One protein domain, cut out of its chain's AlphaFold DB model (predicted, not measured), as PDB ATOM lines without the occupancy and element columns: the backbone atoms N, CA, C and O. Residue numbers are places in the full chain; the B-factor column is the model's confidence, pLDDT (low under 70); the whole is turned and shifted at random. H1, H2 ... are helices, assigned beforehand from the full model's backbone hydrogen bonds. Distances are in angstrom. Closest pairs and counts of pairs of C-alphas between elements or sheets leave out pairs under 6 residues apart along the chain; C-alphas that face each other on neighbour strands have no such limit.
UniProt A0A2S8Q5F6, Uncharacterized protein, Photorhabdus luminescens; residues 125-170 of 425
ATOM      1  N   GLN A 125     -16.510  19.923  -1.543       93.50
ATOM      2  CA  GLN A 125     -16.996  19.665  -2.898       93.50
ATOM      3  C   GLN A 125     -18.117  20.632  -3.293       93.50
ATOM      4  O   GLN A 125     -18.132  21.139  -4.413       93.50
ATOM      5  N   GLN A 126     -19.047  20.914  -2.381       94.75
ATOM      6  CA  GLN A 126     -20.112  21.884  -2.615       94.75
ATOM      7  C   GLN A 126     -19.540  23.293  -2.816       94.75
ATOM      8  O   GLN A 126     -19.900  23.965  -3.781       94.75
ATOM      9  N   THR A 127     -18.615  23.711  -1.948       93.25
ATOM     10  CA  THR A 127     -17.973  25.031  -2.020       93.25
ATOM     11  C   THR A 127     -17.215  25.209  -3.333       93.25
ATOM     12  O   THR A 127     -17.454  26.176  -4.050       93.25
ATOM     13  N   THR A 128     -16.353  24.259  -3.704       92.88
ATOM     14  CA  THR A 128     -15.560  24.337  -4.939       92.88
ATOM     15  C   THR A 128     -16.431  24.272  -6.190       92.88
ATOM     16  O   THR A 128     -16.152  24.980  -7.152       92.88
ATOM     17  N   THR A 129     -17.521  23.499  -6.171       94.56
ATOM     18  CA  THR A 129     -18.479  23.441  -7.288       94.56
ATOM     19  C   THR A 129     -19.181  24.786  -7.491       94.56
ATOM     20  O   THR A 129     -19.266  25.268  -8.617       94.56
ATOM     21  N   VAL A 130     -19.647  25.426  -6.410       95.88
ATOM     22  CA  VAL A 130     -20.287  26.750  -6.490       95.88
ATOM     23  C   VAL A 130     -19.294  27.814  -6.959       95.88
ATOM     24  O   VAL A 130     -19.643  28.638  -7.799       95.88
ATOM     25  N   LEU A 131     -18.058  27.793  -6.455       93.12
ATOM     26  CA  LEU A 131     -17.017  28.737  -6.865       93.12
ATOM     27  C   LEU A 131     -16.626  28.575  -8.337       93.12
ATOM     28  O   LEU A 131     -16.499  29.579  -9.035       93.12
ATOM     29  N   ALA A 132     -16.523  27.336  -8.825       92.12
ATOM     30  CA  ALA A 132     -16.259  27.055 -10.233       92.12
ATOM     31  C   ALA A 132     -17.375  27.591 -11.145       92.12
ATOM     32  O   ALA A 132     -17.082  28.257 -12.135       92.12
ATOM     33  N   GLU A 133     -18.647  27.385 -10.782       95.69
ATOM     34  CA  GLU A 133     -19.799  27.932 -11.522       95.69
ATOM     35  C   GLU A 133     -19.796  29.468 -11.539       95.69
ATOM     36  O   GLU A 133     -20.195  30.101 -12.516       95.69
ATOM     37  N   LYS A 134     -19.324  30.090 -10.452       93.88
ATOM     38  CA  LYS A 134     -19.187  31.547 -10.344       93.88
ATOM     39  C   LYS A 134     -17.895  32.095 -10.947       93.88
ATOM     40  O   LYS A 134     -17.766  33.313 -10.994       93.88
ATOM     41  N   GLN A 135     -16.983  31.236 -11.409       91.75
ATOM     42  CA  GLN A 135     -15.650  31.612 -11.894       91.75
ATOM     43  C   GLN A 135     -14.862  32.437 -10.862       91.75
ATOM     44  O   GLN A 135     -14.178  33.394 -11.206       91.75
ATOM     45  N   ILE A 136     -14.984  32.083  -9.579       90.69
ATOM     46  CA  ILE A 136     -14.260  32.732  -8.477       90.69
ATOM     47  C   ILE A 136     -13.190  31.764  -7.978       90.69
ATOM     48  O   ILE A 136     -13.497  30.618  -7.646       90.69
ATOM     49  N   SER A 137     -11.933  32.205  -7.900       90.19
ATOM     50  CA  SER A 137     -10.872  31.398  -7.296       90.19
ATOM     51  C   SER A 137     -11.074  31.271  -5.784       90.19
ATOM     52  O   SER A 137     -11.360  32.250  -5.091       90.19
ATOM     53  N   LEU A 138     -10.876  30.064  -5.240       91.31
ATOM     54  CA  LEU A 138     -10.907  29.852  -3.789       91.31
ATOM     55  C   LEU A 138      -9.820  30.675  -3.081       91.31
ATOM     56  O   LEU A 138     -10.056  31.169  -1.981       91.31
ATOM     57  N   LEU A 139      -8.652  30.840  -3.714       92.19
ATOM     58  CA  LEU A 139      -7.569  31.645  -3.159       92.19
ATOM     59  C   LEU A 139      -7.987  33.112  -3.015       92.19
ATOM     60  O   LEU A 139      -7.857  33.663  -1.925       92.19
ATOM     61  N   ASP A 140      -8.543  33.705  -4.074       89.81
ATOM     62  CA  ASP A 140      -8.969  35.110  -4.074       89.81
ATOM     63  C   ASP A 140     -10.051  35.370  -3.032       89.81
ATOM     64  O   ASP A 140      -9.990  36.363  -2.311       89.81
ATOM     65  N   LEU A 141     -11.015  34.451  -2.903       91.12
ATOM     66  CA  LEU A 141     -12.063  34.548  -1.890       91.12
ATOM     67  C   LEU A 141     -11.475  34.592  -0.472       91.12
ATOM     68  O   LEU A 141     -11.865  35.438   0.331       91.12
ATOM     69  N   ILE A 142     -10.561  33.669  -0.154       91.12
ATOM     70  CA  ILE A 142      -9.958  33.581   1.182       91.12
ATOM     71  C   ILE A 142      -9.063  34.794   1.439       91.12
ATOM     72  O   ILE A 142      -9.111  35.369   2.523       91.12
ATOM     73  N   GLN A 143      -8.275  35.202   0.446       90.12
ATOM     74  CA  GLN A 143      -7.403  36.366   0.550       90.12
ATOM     75  C   GLN A 143      -8.204  37.646   0.779       90.12
ATOM     76  O   GLN A 143      -7.887  38.378   1.703       90.12
ATOM     77  N   GLN A 144      -9.277  37.898   0.024       90.62
ATOM     78  CA  GLN A 144     -10.109  39.098   0.195       90.62
ATOM     79  C   GLN A 144     -10.800  39.178   1.566       90.62
ATOM     80  O   GLN A 144     -11.181  40.266   1.996       90.62
ATOM     81  N   ALA A 145     -10.968  38.045   2.254       89.88
ATOM     82  CA  ALA A 145     -11.485  38.004   3.618       89.88
ATOM     83  C   ALA A 145     -10.417  38.316   4.687       89.88
ATOM     84  O   ALA A 145     -10.765  38.552   5.847       89.88
ATOM     85  N   ASP A 146      -9.131  38.317   4.330       90.00
ATOM     86  CA  ASP A 146      -8.036  38.645   5.237       90.00
ATOM     87  C   ASP A 146      -7.894  40.166   5.401       90.00
ATOM     88  O   ASP A 146      -7.773  40.918   4.437       90.00
ATOM     89  N   SER A 147      -7.820  40.622   6.652       89.88
ATOM     90  CA  SER A 147      -7.504  42.012   7.011       89.88
ATOM     91  C   SER A 147      -6.185  42.541   6.429       89.88
ATOM     92  O   SER A 147      -6.014  43.753   6.330       89.88
ATOM     93  N   LYS A 148      -5.252  41.650   6.068       88.81
ATOM     94  CA  LYS A 148      -3.952  41.977   5.464       88.81
ATOM     95  C   LYS A 148      -3.984  42.020   3.932       88.81
ATOM     96  O   LYS A 148      -2.937  42.158   3.302       88.81
ATOM     97  N   TYR A 149      -5.156  41.862   3.321       89.06
ATOM     98  CA  TYR A 149      -5.321  41.993   1.881       89.06
ATOM     99  C   TYR A 149      -5.328  43.468   1.446       89.06
ATOM    100  O   TYR A 149      -5.987  44.288   2.087       89.06
ATOM    101  N   PRO A 150      -4.673  43.823   0.327       90.31
ATOM    102  CA  PRO A 150      -3.906  42.943  -0.551       90.31
ATOM    103  C   PRO A 150      -2.500  42.623  -0.018       90.31
ATOM    104  O   PRO A 150      -1.735  43.512   0.345       90.31
ATOM    105  N   ASN A 151      -2.119  41.340  -0.049       85.88
ATOM    106  CA  ASN A 151      -0.893  40.856   0.601       85.88
ATOM    107  C   ASN A 151       0.424  41.346  -0.034       85.88
ATOM    108  O   ASN A 151       1.493  41.116   0.525       85.88
ATOM    109  N   PHE A 152       0.374  41.991  -1.203       84.69
ATOM    110  CA  PHE A 152       1.555  42.577  -1.847       84.69
ATOM    111  C   PHE A 152       1.956  43.943  -1.260       84.69
ATOM    112  O   PHE A 152       2.987  44.485  -1.650       84.69
ATOM    113  N   ILE A 153       1.152  44.507  -0.352       86.00
ATOM    114  CA  ILE A 153       1.444  45.754   0.368       86.00
ATOM    115  C   ILE A 153       1.974  45.409   1.774       86.00
ATOM    116  O   ILE A 153       1.637  44.361   2.326       86.00
ATOM    117  N   ASP A 154       2.800  46.286   2.352       83.25
ATOM    118  CA  ASP A 154       3.274  46.228   3.747       83.25
ATOM    119  C   ASP A 154       4.007  44.928   4.135       83.25
ATOM    120  O   ASP A 154       3.821  44.402   5.231       83.25
ATOM    121  N   ASP A 155       4.829  44.383   3.230       80.88
ATOM    122  CA  ASP A 155       5.599  43.140   3.430       80.88
ATOM    123  C   ASP A 155       4.742  41.910   3.810       80.88
ATOM    124  O   ASP A 155       5.240  40.912   4.338       80.88
ATOM    125  N   ASN A 156       3.446  41.923   3.476       85.94
ATOM    126  CA  ASN A 156       2.505  40.859   3.833       85.94
ATOM    127  C   ASN A 156       2.637  39.575   2.987       85.94
ATOM    128  O   ASN A 156       1.825  38.662   3.125       85.94
ATOM    129  N   LEU A 157       3.657  39.449   2.133       84.38
ATOM    130  CA  LEU A 157       3.864  38.268   1.283       84.38
ATOM    131  C   LEU A 157       4.287  37.017   2.067       84.38
ATOM    132  O   LEU A 157       4.161  35.901   1.566       84.38
ATOM    133  N   SER A 158       4.797  37.185   3.287       84.94
ATOM    134  CA  SER A 158       5.290  36.088   4.125       84.94
ATOM    135  C   SER A 158       4.348  35.713   5.270       84.94
ATOM    136  O   SER A 158       4.670  34.812   6.039       84.94
ATOM    137  N   VAL A 159       3.183  36.355   5.391       90.00
ATOM    138  CA  VAL A 159       2.282  36.155   6.537       90.00
ATOM    139  C   VAL A 159       1.623  34.776   6.525       90.00
ATOM    140  O   VAL A 159       1.185  34.286   5.484       90.00
ATOM    141  N   ASP A 160       1.489  34.176   7.707       90.56
ATOM    142  CA  ASP A 160       0.945  32.821   7.879       90.56
ATOM    143  C   ASP A 160      -0.475  32.664   7.321       90.56
ATOM    144  O   ASP A 160      -0.831  31.601   6.810       90.56
ATOM    145  N   SER A 161      -1.285  33.726   7.361       90.62
ATOM    146  CA  SER A 161      -2.641  33.713   6.809       90.62
ATOM    147  C   SER A 161      -2.641  33.538   5.289       90.62
ATOM    148  O   SER A 161      -3.403  32.722   4.772       90.62
ATOM    149  N   LEU A 162      -1.722  34.200   4.577       91.38
ATOM    150  CA  LEU A 162      -1.530  34.014   3.140       91.38
ATOM    151  C   LEU A 162      -1.011  32.610   2.825       91.38
ATOM    152  O   LEU A 162      -1.519  31.956   1.917       91.38
ATOM    153  N   GLN A 163      -0.018  32.134   3.580       92.25
ATOM    154  CA  GLN A 163       0.529  30.789   3.395       92.25
ATOM    155  C   GLN A 163      -0.558  29.720   3.578       92.25
ATOM    156  O   GLN A 163      -0.661  28.798   2.767       92.25
ATOM    157  N   THR A 164      -1.411  29.895   4.590       91.62
ATOM    158  CA  THR A 164      -2.575  29.043   4.851       91.62
ATOM    159  C   THR A 164      -3.599  29.138   3.723       91.62
ATOM    160  O   THR A 164      -4.066  28.109   3.243       91.62
ATOM    161  N   ALA A 165      -3.916  30.344   3.243       92.81
ATOM    162  CA  ALA A 165      -4.840  30.542   2.126       92.81
ATOM    163  C   ALA A 165      -4.351  29.832   0.853       92.81
ATOM    164  O   ALA A 165      -5.107  29.096   0.216       92.81
ATOM    165  N   MET A 166      -3.063  29.975   0.528       94.19
ATOM    166  CA  MET A 166      -2.416  29.271  -0.578       94.19
ATOM    167  C   MET A 166      -2.460  27.749  -0.384       94.19
ATOM    168  O   MET A 166      -2.769  27.029  -1.326       94.19
ATOM    169  N   MET A 167      -2.237  27.232   0.827       94.00
ATOM    170  CA  MET A 167      -2.373  25.800   1.117       94.00
ATOM    171  C   MET A 167      -3.814  25.301   0.935       94.00
ATOM    172  O   MET A 167      -4.040  24.308   0.244       94.00
ATOM    173  N   VAL A 168      -4.804  26.002   1.491       91.12
ATOM    174  CA  VAL A 168      -6.232  25.649   1.393       91.12
ATOM    175  C   VAL A 168      -6.735  25.731  -0.052       91.12
ATOM    176  O   VAL A 168      -7.577  24.928  -0.458       91.12
ATOM    177  N   SER A 169      -6.165  26.624  -0.867       92.38
ATOM    178  CA  SER A 169      -6.478  26.732  -2.299       92.38
ATOM    179  C   SER A 169      -6.109  25.490  -3.121       92.38
ATOM    180  O   SER A 169      -6.600  25.338  -4.235       92.38
ATOM    181  N   SER A 170      -5.340  24.546  -2.555       92.62
ATOM    182  CA  SER A 170      -5.136  23.211  -3.140       92.62
ATOM    183  C   SER A 170      -6.429  22.394  -3.265       92.62
ATOM    184  O   SER A 170      -6.447  21.381  -3.960       92.62
TER     185      SER A 170
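This is residues 125 to 170 of the 425 residues of an uncharacterized protein of Photorhabdus luminescens (UniProt A0A2S8Q5F6). The longest helix, H1, stands crosswise at one end of a rod, near the start of H2; H2 and H3 make a short helical hairpin along the rod, and the loop of residues 145 to 159 makes the other end. The printed part has 46 residues with three named helices, in the order H1, H2, H3, and no named strand: all helix. It is only just loose, close to compact, with a radius of gyration of the C-alphas of 11.4 A and spans of 33 by 16 by 12 A.

H1, residues 125 to 134, is 14.2 A long and begins at C-alpha 125 (-16.996, 19.665, -2.898). H2, residues 138 to 144, is 10.1 A long. H3, residues 160 to 168, is 12.0 A long and ends at C-alpha 168 (-6.232, 25.649, 1.393).

H1 and H2 are close but not clearly touching, about perpendicular at 74 degrees; their closest C-alphas, Leu 131 and Leu 138, are 6.9 A apart. H2 and H3, a hairpin, touch at a shallow tilt of 22 degrees, opposite ways; their closest C-alphas, Ile 142 and Ala 165, are 6.0 A apart. H1 and H3 are apart. In H1, H2 and H3 every O i to N i+4 pair is within hydrogen-bond range.

The C-alphas farthest apart, Gln 126 and Asp 154, are 34.4 A apart. The link H1 to H2 is tight; H2 to H3 is long, 15 residues. The printed part has no cut, and no printed residue is under 70 in pLDDT.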